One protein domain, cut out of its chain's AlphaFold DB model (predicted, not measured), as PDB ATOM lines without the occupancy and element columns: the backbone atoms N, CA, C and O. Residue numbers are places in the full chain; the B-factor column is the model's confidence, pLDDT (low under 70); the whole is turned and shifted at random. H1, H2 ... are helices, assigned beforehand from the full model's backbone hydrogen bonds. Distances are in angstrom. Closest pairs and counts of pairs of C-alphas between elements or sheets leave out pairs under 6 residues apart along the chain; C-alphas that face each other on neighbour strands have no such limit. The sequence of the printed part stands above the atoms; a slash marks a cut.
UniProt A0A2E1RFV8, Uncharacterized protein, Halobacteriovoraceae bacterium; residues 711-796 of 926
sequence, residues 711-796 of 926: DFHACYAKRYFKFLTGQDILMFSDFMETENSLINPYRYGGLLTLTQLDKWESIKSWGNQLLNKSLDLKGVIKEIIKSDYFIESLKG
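This is residues 711 to 796 of the 926 residues of an uncharacterized protein of Halobacteriovoraceae bacterium (UniProt A0A2E1RFV8). Two long helices, H1 and H3, cross as a V near the first residues of H1 and the last of H3, and H4 folds back after H3 to pack on H1 too. Short H5 packs at the last residues of H1, while a wide loop, residues 736 to 753, reaches away on the other side of H3 from H4, with tiny H2 just before it. The printed part has 86 residues with five named helices, H1 to H5 in chain order, and no named strand; its class is all helix. It is compact, with a radius of gyration of the C-alphas of 13.8 A, and flat, spanning 39 by 32 by 16 A.

The hub is H1, residues 711 to 725. It touches H3, residues 754 to 771, through residues 763 to 771 of H3 alone; the closest C-alphas, of Ala 714 and Gly 767, are 3.9 A apart, at a steep tilt of 57 degrees, opposite ways. H1 touches H4, residues 777 to 786, closest at the C-alphas of Phe 721 and Ile 784, 6.4 A. With residues 724 to 725 alone, H1 touches H5, residues 788 to 793; the closest C-alphas, of Thr 725 and Ser 793, are 5.0 A apart. H3 and H4, a helical hairpin at a shallow tilt of 26 degrees, only just touch, with 3 pairs of C-alphas within 8 A, the closest those of Trp 766 and Val 780 at 6.2 A. Helix packing is mostly crossed, that is, mostly not at a shallow tilt. H2, residues 732 to 735, is close to but not clearly touching H3. Every O i to N i+4 pair is within hydrogen-bond range in H1, H3, H4 and H5; H2 is too short for one.

H1 begins at C-alpha 711 (-16.470, -26.004, -1.768) and is 20.1 A long. H3 is 25.6 A and H4 14.2 A long. H5 ends at C-alpha 793 (-40.046, -21.641, 1.991).

The C-alphas farthest apart, of Asn 740 and Lys 778, are 39.9 A apart. The printed part has no cut, and its long link is H2 to H3. Residues 733 to 752 and residue 796 have pLDDT under 70.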
ATOM      1  N   ASP A 711     -15.486 -24.918  -1.828       95.19
ATOM      2  CA  ASP A 711     -16.470 -26.004  -1.768       95.19
ATOM      3  C   ASP A 711     -16.868 -26.364  -0.350       95.19
ATOM      4  O   ASP A 711     -18.057 -26.537  -0.085       95.19
ATOM      5  N   PHE A 712     -15.892 -26.435   0.556       95.81
ATOM      6  CA  PHE A 712     -16.149 -26.711   1.959       95.81
ATOM      7  C   PHE A 712     -17.137 -25.684   2.512       95.81
ATOM      8  O   PHE A 712     -18.255 -26.017   2.902       95.81
ATOM      9  N   HIS A 713     -16.807 -24.398   2.425       96.19
ATOM     10  CA  HIS A 713     -17.672 -23.338   2.938       96.19
ATOM     11  C   HIS A 713     -19.016 -23.229   2.204       96.19
ATOM     12  O   HIS A 713     -20.047 -22.955   2.828       96.19
ATOM     13  N   ALA A 714     -19.043 -23.470   0.893       96.19
ATOM     14  CA  ALA A 714     -20.281 -23.513   0.125       96.19
ATOM     15  C   ALA A 714     -21.173 -24.689   0.550       96.19
ATOM     16  O   ALA A 714     -22.391 -24.528   0.643       96.19
ATOM     17  N   CYS A 715     -20.600 -25.854   0.862       96.12
ATOM     18  CA  CYS A 715     -21.332 -26.999   1.396       96.12
ATOM     19  C   CYS A 715     -21.989 -26.669   2.738       96.12
ATOM     20  O   CYS A 715     -23.174 -26.957   2.929       96.12
ATOM     21  N   TYR A 716     -21.288 -25.973   3.636       93.44
ATOM     22  CA  TYR A 716     -21.897 -25.486   4.876       93.44
ATOM     23  C   TYR A 716     -23.047 -24.520   4.598       93.44
ATOM     24  O   TYR A 716     -24.156 -24.734   5.092       93.44
ATOM     25  N   ALA A 717     -22.833 -23.502   3.759       96.31
ATOM     26  CA  ALA A 717     -23.893 -22.567   3.383       96.31
ATOM     27  C   ALA A 717     -25.108 -23.295   2.775       96.31
ATOM     28  O   ALA A 717     -26.246 -22.995   3.137       96.31
ATOM     29  N   LYS A 718     -24.882 -24.313   1.931       96.19
ATOM     30  CA  LYS A 718     -25.921 -25.191   1.369       96.19
ATOM     31  C   LYS A 718     -26.681 -25.957   2.448       96.19
ATOM     32  O   LYS A 718     -27.908 -26.009   2.397       96.19
ATOM     33  N   ARG A 719     -25.991 -26.548   3.427       94.81
ATOM     34  CA  ARG A 719     -26.623 -27.290   4.532       94.81
ATOM     35  C   ARG A 719     -27.518 -26.383   5.370       94.81
ATOM     36  O   ARG A 719     -28.668 -26.741   5.612       94.81
ATOM     37  N   TYR A 720     -27.044 -25.188   5.730       94.44
ATOM     38  CA  TYR A 720     -27.859 -24.197   6.442       94.44
ATOM     39  C   TYR A 720     -29.020 -23.690   5.599       94.44
ATOM     40  O   TYR A 720     -30.136 -23.547   6.100       94.44
ATOM     41  N   PHE A 721     -28.793 -23.472   4.308       96.12
ATOM     42  CA  PHE A 721     -29.852 -23.103   3.388       96.12
ATOM     43  C   PHE A 721     -30.942 -24.177   3.349       96.12
ATOM     44  O   PHE A 721     -32.114 -23.861   3.553       96.12
ATOM     45  N   LYS A 722     -30.573 -25.449   3.164       95.38
ATOM     46  CA  LYS A 722     -31.510 -26.578   3.167       95.38
ATOM     47  C   LYS A 722     -32.226 -26.713   4.504       95.38
ATOM     48  O   LYS A 722     -33.434 -26.913   4.515       95.38
ATOM     49  N   PHE A 723     -31.521 -26.551   5.619       93.94
ATOM     50  CA  PHE A 723     -32.116 -26.599   6.953       93.94
ATOM     51  C   PHE A 723     -33.171 -25.499   7.163       93.94
ATOM     52  O   PHE A 723     -34.277 -25.781   7.615       93.94
ATOM     53  N   LEU A 724     -32.860 -24.254   6.791       92.06
ATOM     54  CA  LEU A 724     -33.741 -23.101   7.012       92.06
ATOM     55  C   LEU A 724     -34.883 -23.008   5.993       92.06
ATOM     56  O   LEU A 724     -35.950 -22.475   6.298       92.06
ATOM     57  N   THR A 725     -34.672 -23.497   4.771       94.56
ATOM     58  CA  THR A 725     -35.636 -23.350   3.671       94.56
ATOM     59  C   THR A 725     -36.344 -24.649   3.288       94.56
ATOM     60  O   THR A 725     -37.339 -24.612   2.569       94.56
ATOM     61  N   GLY A 726     -35.849 -25.808   3.724       92.19
ATOM     62  CA  GLY A 726     -36.295 -27.120   3.244       92.19
ATOM     63  C   GLY A 726     -35.961 -27.394   1.772       92.19
ATOM     64  O   GLY A 726     -36.352 -28.435   1.249       92.19
ATOM     65  N   GLN A 727     -35.276 -26.478   1.082       92.44
ATOM     66  CA  GLN A 727     -34.939 -26.604  -0.332       92.44
ATOM     67  C   GLN A 727     -33.509 -27.115  -0.484       92.44
ATOM     68  O   GLN A 727     -32.572 -26.523   0.047       92.44
ATOM     69  N   ASP A 728     -33.340 -28.198  -1.236       91.62
ATOM     70  CA  ASP A 728     -32.017 -28.693  -1.602       91.62
ATOM     71  C   ASP A 728     -31.550 -28.042  -2.908       91.62
ATOM     72  O   ASP A 728     -32.314 -27.945  -3.872       91.62
ATOM     73  N   ILE A 729     -30.303 -27.576  -2.933       90.06
ATOM     74  CA  ILE A 729     -29.693 -26.943  -4.104       90.06
ATOM     75  C   ILE A 729     -28.587 -27.855  -4.616       90.06
ATOM     76  O   ILE A 729     -27.667 -28.210  -3.882       90.06
ATOM     77  N   LEU A 730     -28.661 -28.223  -5.890       86.69
ATOM     78  CA  LEU A 730     -27.614 -28.999  -6.551       86.69
ATOM     79  C   LEU A 730     -26.352 -28.136  -6.712       86.69
ATOM     80  O   LEU A 730     -26.448 -26.955  -7.048       86.69
ATOM     81  N   MET A 731     -25.173 -28.707  -6.447       85.25
ATOM     82  CA  MET A 731     -23.903 -28.003  -6.645       85.25
ATOM     83  C   MET A 731     -23.493 -28.128  -8.116       85.25
ATOM     84  O   MET A 731     -23.521 -29.215  -8.681       85.25
ATOM     85  N   PHE A 732     -23.128 -27.013  -8.757       71.06
ATOM     86  CA  PHE A 732     -22.979 -26.949 -10.219       71.06
ATOM     87  C   PHE A 732     -21.886 -27.863 -10.807       71.06
ATOM     88  O   PHE A 732     -21.924 -28.212 -11.984       71.06
ATOM     89  N   SER A 733     -20.926 -28.304 -10.000       63.28
ATOM     90  CA  SER A 733     -19.924 -29.278 -10.431       63.28
ATOM     91  C   SER A 733     -20.503 -30.613 -10.898       63.28
ATOM     92  O   SER A 733     -19.872 -31.280 -11.708       63.28
ATOM     93  N   ASP A 734     -21.700 -30.982 -10.428       57.91
ATOM     94  CA  ASP A 734     -22.382 -32.210 -10.850       57.91
ATOM     95  C   ASP A 734     -22.821 -32.153 -12.339       57.91
ATOM     96  O   ASP A 734     -23.279 -33.154 -12.885       57.91
ATOM     97  N   PHE A 735     -22.696 -30.995 -13.010       58.06
ATOM     98  CA  PHE A 735     -23.148 -30.771 -14.392       58.06
ATOM     99  C   PHE A 735     -22.017 -30.662 -15.422       58.06
ATOM    100  O   PHE A 735     -22.297 -30.579 -16.613       58.06
ATOM    101  N   MET A 736     -20.748 -30.656 -15.005       53.28
ATOM    102  CA  MET A 736     -19.613 -30.396 -15.908       53.28
ATOM    103  C   MET A 736     -19.290 -31.561 -16.867       53.28
ATOM    104  O   MET A 736     -18.350 -31.459 -17.646       53.28
ATOM    105  N   GLU A 737     -20.052 -32.658 -16.845       51.47
ATOM    106  CA  GLU A 737     -19.691 -33.907 -17.531       51.47
ATOM    107  C   GLU A 737     -19.862 -33.929 -19.052       51.47
ATOM    108  O   GLU A 737     -19.406 -34.885 -19.661       51.47
ATOM    109  N   THR A 738     -20.450 -32.934 -19.724       49.72
ATOM    110  CA  THR A 738     -20.315 -32.887 -21.194       49.72
ATOM    111  C   THR A 738     -20.295 -31.451 -21.719       49.72
ATOM    112  O   THR A 738     -21.118 -30.630 -21.326       49.72
ATOM    113  N   GLU A 739     -19.430 -31.119 -22.681       44.72
ATOM    114  CA  GLU A 739     -19.598 -29.901 -23.504       44.72
ATOM    115  C   GLU A 739     -20.922 -29.937 -24.302       44.72
ATOM    116  O   GLU A 739     -21.460 -28.899 -24.683       44.72
ATOM    117  N   ASN A 740     -21.526 -31.128 -24.417       43.94
ATOM    118  CA  ASN A 740     -22.903 -31.357 -24.851       43.94
ATOM    119  C   ASN A 740     -23.947 -31.366 -23.697       43.94
ATOM    120  O   ASN A 740     -25.126 -31.558 -23.969       43.94
ATOM    121  N   SER A 741     -23.586 -31.119 -22.424       42.47
ATOM    122  CA  SER A 741     -24.488 -31.172 -21.238       42.47
ATOM    123  C   SER A 741     -25.323 -29.916 -21.043       42.47
ATOM    124  O   SER A 741     -26.338 -29.967 -20.353       42.47
ATOM    125  N   LEU A 742     -25.006 -28.826 -21.749       43.84
ATOM    126  CA  LEU A 742     -26.024 -27.806 -22.012       43.84
ATOM    127  C   LEU A 742     -27.260 -28.428 -22.707       43.84
ATOM    128  O   LEU A 742     -28.325 -27.815 -22.703       43.84
ATOM    129  N   ILE A 743     -27.123 -29.648 -23.254       39.97
ATOM    130  CA  ILE A 743     -28.136 -30.452 -23.945       39.97
ATOM    131  C   ILE A 743     -28.332 -31.847 -23.297       39.97
ATOM    132  O   ILE A 743     -29.188 -32.592 -23.760       39.97
ATOM    133  N   ASN A 744     -27.657 -32.215 -22.193       38.53
ATOM    134  CA  ASN A 744     -27.917 -33.491 -21.491       38.53
ATOM    135  C   ASN A 744     -28.627 -33.282 -20.130       38.53
ATOM    136  O   ASN A 744     -28.006 -33.380 -19.072       38.53
ATOM    137  N   PRO A 745     -29.942 -32.980 -20.141       40.56
ATOM    138  CA  PRO A 745     -30.760 -32.688 -18.965       40.56
ATOM    139  C   PRO A 745     -31.138 -33.922 -18.126       40.56
ATOM    140  O   PRO A 745     -31.944 -33.789 -17.209       40.56
ATOM    141  N   TYR A 746     -30.630 -35.126 -18.414       39.50
ATOM    142  CA  TYR A 746     -31.305 -36.365 -18.000       39.50
ATOM    143  C   TYR A 746     -30.843 -37.011 -16.690       39.50
ATOM    144  O   TYR A 746     -31.574 -37.857 -16.182       39.50
ATOM    145  N   ARG A 747     -29.746 -36.574 -16.048       45.44
ATOM    146  CA  ARG A 747     -29.445 -37.061 -14.681       45.44
ATOM    147  C   ARG A 747     -30.432 -36.511 -13.632       45.44
ATOM    148  O   ARG A 747     -30.621 -37.139 -12.599       45.44
ATOM    149  N   TYR A 748     -31.111 -35.393 -13.939       47.44
ATOM    150  CA  TYR A 748     -32.163 -34.772 -13.108       47.44
ATOM    151  C   TYR A 748     -33.401 -34.268 -13.887       47.44
ATOM    152  O   TYR A 748     -34.200 -33.498 -13.358       47.44
ATOM    153  N   GLY A 749     -33.596 -34.695 -15.136       41.03
ATOM    154  CA  GLY A 749     -34.814 -34.445 -15.918       41.03
ATOM    155  C   GLY A 749     -35.176 -32.982 -16.239       41.03
ATOM    156  O   GLY A 749     -36.332 -32.727 -16.575       41.03
ATOM    157  N   GLY A 750     -34.266 -32.004 -16.162       49.31
ATOM    158  CA  GLY A 750     -34.622 -30.615 -16.476       49.31
ATOM    159  C   GLY A 750     -33.479 -29.605 -16.419       49.31
ATOM    160  O   GLY A 750     -32.550 -29.726 -15.626       49.31
ATOM    161  N   LEU A 751     -33.575 -28.577 -17.269       59.78
ATOM    162  CA  LEU A 751     -32.751 -27.367 -17.215       59.78
ATOM    163  C   LEU A 751     -32.755 -26.798 -15.791       59.78
ATOM    164  O   LEU A 751     -33.831 -26.615 -15.214       59.78
ATOM    165  N   LEU A 752     -31.575 -26.446 -15.264       68.25
ATOM    166  CA  LEU A 752     -31.494 -25.594 -14.080       68.25
ATOM    167  C   LEU A 752     -32.351 -24.356 -14.340       68.25
ATOM    168  O   LEU A 752     -32.093 -23.565 -15.251       68.25
ATOM    169  N   THR A 753     -33.406 -24.201 -13.550       84.00
ATOM    170  CA  THR A 753     -34.232 -23.000 -13.623       84.00
ATOM    171  C   THR A 753     -33.358 -21.790 -13.289       84.00
ATOM    172  O   THR A 753     -32.427 -21.893 -12.487       84.00
ATOM    173  N   LEU A 754     -33.665 -20.612 -13.848       85.88
ATOM    174  CA  LEU A 754     -32.966 -19.371 -13.470       85.88
ATOM    175  C   LEU A 754     -32.962 -19.170 -11.945       85.88
ATOM    176  O   LEU A 754     -31.991 -18.668 -11.391       85.88
ATOM    177  N   THR A 755     -34.015 -19.636 -11.270       87.81
ATOM    178  CA  THR A 755     -34.133 -19.655  -9.813       87.81
ATOM    179  C   THR A 755     -33.126 -20.587  -9.136       87.81
ATOM    180  O   THR A 755     -32.587 -20.228  -8.097       87.81
ATOM    181  N   GLN A 756     -32.863 -21.782  -9.674       87.81
ATOM    182  CA  GLN A 756     -31.834 -22.681  -9.134       87.81
ATOM    183  C   GLN A 756     -30.427 -22.121  -9.350       87.81
ATOM    184  O   GLN A 756     -29.595 -22.246  -8.457       87.81
ATOM    185  N   LEU A 757     -30.178 -21.470 -10.490       89.12
ATOM    186  CA  LEU A 757     -28.894 -20.822 -10.758       89.12
ATOM    187  C   LEU A 757     -28.640 -19.656  -9.792       89.12
ATOM    188  O   LEU A 757     -27.574 -19.580  -9.197       89.12
ATOM    189  N   ASP A 758     -29.633 -18.791  -9.586       92.62
ATOM    190  CA  ASP A 758     -29.562 -17.665  -8.644       92.62
ATOM    191  C   ASP A 758     -29.337 -18.136  -7.191       92.62
ATOM    192  O   ASP A 758     -28.504 -17.606  -6.453       92.62
ATOM    193  N   LYS A 759     -30.016 -19.223  -6.809       93.81
ATOM    194  CA  LYS A 759     -29.831 -19.914  -5.527       93.81
ATOM    195  C   LYS A 759     -28.422 -20.472  -5.356       93.81
ATOM    196  O   LYS A 759     -27.816 -20.308  -4.296       93.81
ATOM    197  N   TRP A 760     -27.900 -21.127  -6.389       93.44
ATOM    198  CA  TRP A 760     -26.542 -21.656  -6.387       93.44
ATOM    199  C   TRP A 760     -25.497 -20.534  -6.296       93.44
ATOM    200  O   TRP A 760     -24.603 -20.614  -5.456       93.44
ATOM    201  N   GLU A 761     -25.653 -19.449  -7.061       93.94
ATOM    202  CA  GLU A 761     -24.780 -18.266  -6.977       93.94
ATOM    203  C   GLU A 761     -24.820 -17.620  -5.584       93.94
ATOM    204  O   GLU A 761     -23.793 -17.174  -5.068       93.94
ATOM    205  N   SER A 762     -25.982 -17.622  -4.927       95.69
ATOM    206  CA  SER A 762     -26.118 -17.149  -3.546       95.69
ATOM    207  C   SER A 762     -25.336 -18.024  -2.562       95.69
ATOM    208  O   SER A 762     -24.545 -17.496  -1.779       95.69
ATOM    209  N   ILE A 763     -25.478 -19.356  -2.640       95.81
ATOM    210  CA  ILE A 763     -24.692 -20.300  -1.824       95.81
ATOM    211  C   ILE A 763     -23.198 -20.099  -2.048       95.81
ATOM    212  O   ILE A 763     -22.436 -20.006  -1.087       95.81
ATOM    213  N   LYS A 764     -22.781 -20.012  -3.311       95.56
ATOM    214  CA  LYS A 764     -21.389 -19.803  -3.697       95.56
ATOM    215  C   LYS A 764     -20.842 -18.487  -3.139       95.56
ATOM    216  O   LYS A 764     -19.744 -18.454  -2.589       95.56
ATOM    217  N   SER A 765     -21.621 -17.410  -3.227       96.31
ATOM    218  CA  SER A 765     -21.273 -16.106  -2.657       96.31
ATOM    219  C   SER A 765     -21.106 -16.170  -1.138       96.31
ATOM    220  O   SER A 765     -20.108 -15.675  -0.617       96.31
ATOM    221  N   TRP A 766     -22.030 -16.814  -0.418       96.81
ATOM    222  CA  TRP A 766     -21.927 -16.984   1.035       96.81
ATOM    223  C   TRP A 766     -20.752 -17.876   1.440       96.81
ATOM    224  O   TRP A 766     -20.038 -17.531   2.377       96.81
ATOM    225  N   GLY A 767     -20.497 -18.963   0.706       95.69
ATOM    226  CA  GLY A 767     -19.326 -19.818   0.905       95.69
ATOM    227  C   GLY A 767     -18.014 -19.043   0.757       95.69
ATOM    228  O   GLY A 767     -17.158 -19.096   1.635       95.69
ATOM    229  N   ASN A 768     -17.889 -18.217  -0.283       95.69
ATOM    230  CA  ASN A 768     -16.722 -17.350  -0.464       95.69
ATOM    231  C   ASN A 768     -16.586 -16.287   0.641       95.69
ATOM    232  O   ASN A 768     -15.471 -15.902   0.993       95.69
ATOM    233  N   GLN A 769     -17.694 -15.778   1.182       95.69
ATOM    234  CA  GLN A 769     -17.653 -14.822   2.292       95.69
ATOM    235  C   GLN A 769     -17.228 -15.482   3.614       95.69
ATOM    236  O   GLN A 769     -16.445 -14.881   4.351       95.69
ATOM    237  N   LEU A 770     -17.672 -16.720   3.867       93.31
ATOM    238  CA  LEU A 770     -17.188 -17.554   4.976       93.31
ATOM    239  C   LEU A 770     -15.683 -17.815   4.859       93.31
ATOM    240  O   LEU A 770     -14.948 -17.531   5.802       93.31
ATOM    241  N   LEU A 771     -15.220 -18.276   3.691       94.56
ATOM    242  CA  LEU A 771     -13.801 -18.544   3.429       94.56
ATOM    243  C   LEU A 771     -12.933 -17.306   3.694       94.56
ATOM    244  O   LEU A 771     -11.906 -17.368   4.365       94.56
ATOM    245  N   ASN A 772     -13.378 -16.139   3.221       95.62
ATOM    246  CA  ASN A 772     -12.665 -14.874   3.411       95.62
ATOM    247  C   ASN A 772     -12.867 -14.247   4.802       95.62
ATOM    248  O   ASN A 772     -12.418 -13.117   5.025       95.62
ATOM    249  N   LYS A 773     -13.566 -14.932   5.719       92.62
ATOM    250  CA  LYS A 773     -13.943 -14.448   7.058       92.62
ATOM    251  C   LYS A 773     -14.643 -13.080   7.041       92.62
ATOM    252  O   LYS A 773     -14.608 -12.345   8.027       92.62
ATOM    253  N   SER A 774     -15.252 -12.702   5.914       91.31
ATOM    254  CA  SER A 774     -16.031 -11.463   5.793       91.31
ATOM    255  C   SER A 774     -17.451 -11.639   6.321       91.31
ATOM    256  O   SER A 774     -18.106 -10.656   6.673       91.31
ATOM    257  N   LEU A 775     -17.891 -12.891   6.413       91.56
ATOM    258  CA  LEU A 775     -19.124 -13.320   7.034       91.56
ATOM    259  C   LEU A 775     -18.791 -14.495   7.957       91.56
ATOM    260  O   LEU A 775     -18.064 -15.400   7.560       91.56
ATOM    261  N   ASP A 776     -19.288 -14.465   9.187       92.62
ATOM    262  CA  ASP A 776     -19.286 -15.626  10.071       92.62
ATOM    263  C   ASP A 776     -20.525 -16.494   9.795       92.62
ATOM    264  O   ASP A 776     -21.395 -16.155   8.984       92.62
ATOM    265  N   LEU A 777     -20.628 -17.632  10.476       87.94
ATOM    266  CA  LEU A 777     -21.772 -18.525  10.323       87.94
ATOM    267  C   LEU A 777     -23.107 -17.822  10.643       87.94
ATOM    268  O   LEU A 777     -24.081 -17.955   9.897       87.94
ATOM    269  N   LYS A 778     -23.137 -17.007  11.704       90.00
ATOM    270  CA  LYS A 778     -24.302 -16.191  12.071       90.00
ATOM    271  C   LYS A 778     -24.687 -15.238  10.941       90.00
ATOM    272  O   LYS A 778     -25.869 -15.066  10.643       90.00
ATOM    273  N   GLY A 779     -23.700 -14.638  10.290       93.69
ATOM    274  CA  GLY A 779     -23.862 -13.813   9.109       93.69
ATOM    275  C   GLY A 779     -24.508 -14.573   7.954       93.69
ATOM    276  O   GLY A 779     -25.479 -14.075   7.391       93.69
ATOM    277  N   VAL A 780     -24.063 -15.797   7.650       93.75
ATOM    278  CA  VAL A 780     -24.686 -16.644   6.611       93.75
ATOM    279  C   VAL A 780     -26.141 -16.940   6.940       93.75
ATOM    280  O   VAL A 780     -27.010 -16.752   6.091       93.75
ATOM    281  N   ILE A 781     -26.437 -17.331   8.181       93.31
ATOM    282  CA  ILE A 781     -27.810 -17.577   8.637       93.31
ATOM    283  C   ILE A 781     -28.666 -16.313   8.475       93.31
ATOM    284  O   ILE A 781     -29.781 -16.386   7.955       93.31
ATOM    285  N   LYS A 782     -28.143 -15.140   8.858       94.06
ATOM    286  CA  LYS A 782     -28.827 -13.852   8.667       94.06
ATOM    287  C   LYS A 782     -29.095 -13.570   7.188       94.06
ATOM    288  O   LYS A 782     -30.195 -13.133   6.863       94.06
ATOM    289  N   GLU A 783     -28.136 -13.809   6.300       96.12
ATOM    290  CA  GLU A 783     -28.320 -13.597   4.860       96.12
ATOM    291  C   GLU A 783     -29.324 -14.589   4.250       96.12
ATOM    292  O   GLU A 783     -30.178 -14.176   3.463       96.12
ATOM    293  N   ILE A 784     -29.331 -15.854   4.685       94.94
ATOM    294  CA  ILE A 784     -30.357 -16.830   4.287       94.94
ATOM    295  C   ILE A 784     -31.743 -16.360   4.741       94.94
ATOM    296  O   ILE A 784     -32.666 -16.331   3.930       94.94
ATOM    297  N   ILE A 785     -31.906 -15.943   6.001       93.25
ATOM    298  CA  ILE A 785     -33.196 -15.475   6.541       93.25
ATOM    299  C   ILE A 785     -33.694 -14.212   5.817       93.25
ATOM    300  O   ILE A 785     -34.898 -14.060   5.598       93.25
ATOM    301  N   LYS A 786     -32.785 -13.308   5.433       94.38
ATOM    302  CA  LYS A 786     -33.112 -12.109   4.644       94.38
ATOM    303  C   LYS A 786     -33.443 -12.421   3.184       94.38
ATOM    304  O   LYS A 786     -34.093 -11.599   2.541       94.38
ATOM    305  N   SER A 787     -32.976 -13.554   2.656       95.12
ATOM    306  CA  SER A 787     -33.182 -13.924   1.258       95.12
ATOM    307  C   SER A 787     -34.660 -14.162   0.939       95.12
ATOM    308  O   SER A 787     -35.446 -14.627   1.773       95.12
ATOM    309  N   ASP A 788     -35.040 -13.912  -0.315       93.00
ATOM    310  CA  ASP A 788     -36.387 -14.224  -0.796       93.00
ATOM    311  C   ASP A 788     -36.688 -15.729  -0.716       93.00
ATOM    312  O   ASP A 788     -37.846 -16.111  -0.552       93.00
ATOM    313  N   TYR A 789     -35.662 -16.587  -0.734       93.44
ATOM    314  CA  TYR A 789     -35.806 -18.040  -0.661       93.44
ATOM    315  C   TYR A 789     -36.338 -18.526   0.690       93.44
ATOM    316  O   TYR A 789     -37.178 -19.425   0.733       93.44
ATOM    317  N   PHE A 790     -35.902 -17.913   1.795       92.06
ATOM    318  CA  PHE A 790     -36.461 -18.202   3.117       92.06
ATOM    319  C   PHE A 790     -37.902 -17.700   3.228       92.06
ATOM    320  O   PHE A 790     -38.782 -18.375   3.755       92.06
ATOM    321  N   ILE A 791     -38.201 -16.537   2.652       86.31
ATOM    322  CA  ILE A 791     -39.585 -16.056   2.597       86.31
ATOM    323  C   ILE A 791     -40.454 -16.974   1.729       86.31
ATOM    324  O   ILE A 791     -41.625 -17.170   2.049       86.31
ATOM    325  N   GLU A 792     -39.913 -17.533   0.645       86.38
ATOM    326  CA  GLU A 792     -40.565 -18.523  -0.212       86.38
ATOM    327  C   GLU A 792     -40.811 -19.856   0.488       86.38
ATOM    328  O   GLU A 792     -41.917 -20.379   0.362       86.38
ATOM    329  N   SER A 793     -39.854 -20.383   1.257       87.31
ATOM    330  CA  SER A 793     -40.046 -21.641   1.991       87.31
ATOM    331  C   SER A 793     -41.196 -21.554   2.991       87.31
ATOM    332  O   SER A 793     -42.006 -22.476   3.098       87.31
ATOM    333  N   LEU A 794     -41.350 -20.404   3.653       81.69
ATOM    334  CA  LEU A 794     -42.458 -20.142   4.572       81.69
ATOM    335  C   LEU A 794     -43.829 -20.101   3.883       81.69
ATOM    336  O   LEU A 794     -44.848 -20.215   4.564       81.69
ATOM    337  N   LYS A 795     -43.888 -19.937   2.553       74.88
ATOM    338  CA  LYS A 795     -45.154 -19.966   1.797       74.88
ATOM    339  C   LYS A 795     -45.744 -21.375   1.735       74.88
ATOM    340  O   LYS A 795     -46.949 -21.491   1.519       74.88
ATOM    341  N   GLY A 796     -44.918 -22.410   1.932       68.56
ATOM    342  CA  GLY A 796     -45.226 -23.781   1.542       68.56
ATOM    343  C   GLY A 796     -45.312 -23.897   0.019       68.56
ATOM    344  O   GLY A 796     -45.777 -22.984  -0.663       68.56
TER     345      GLY A 796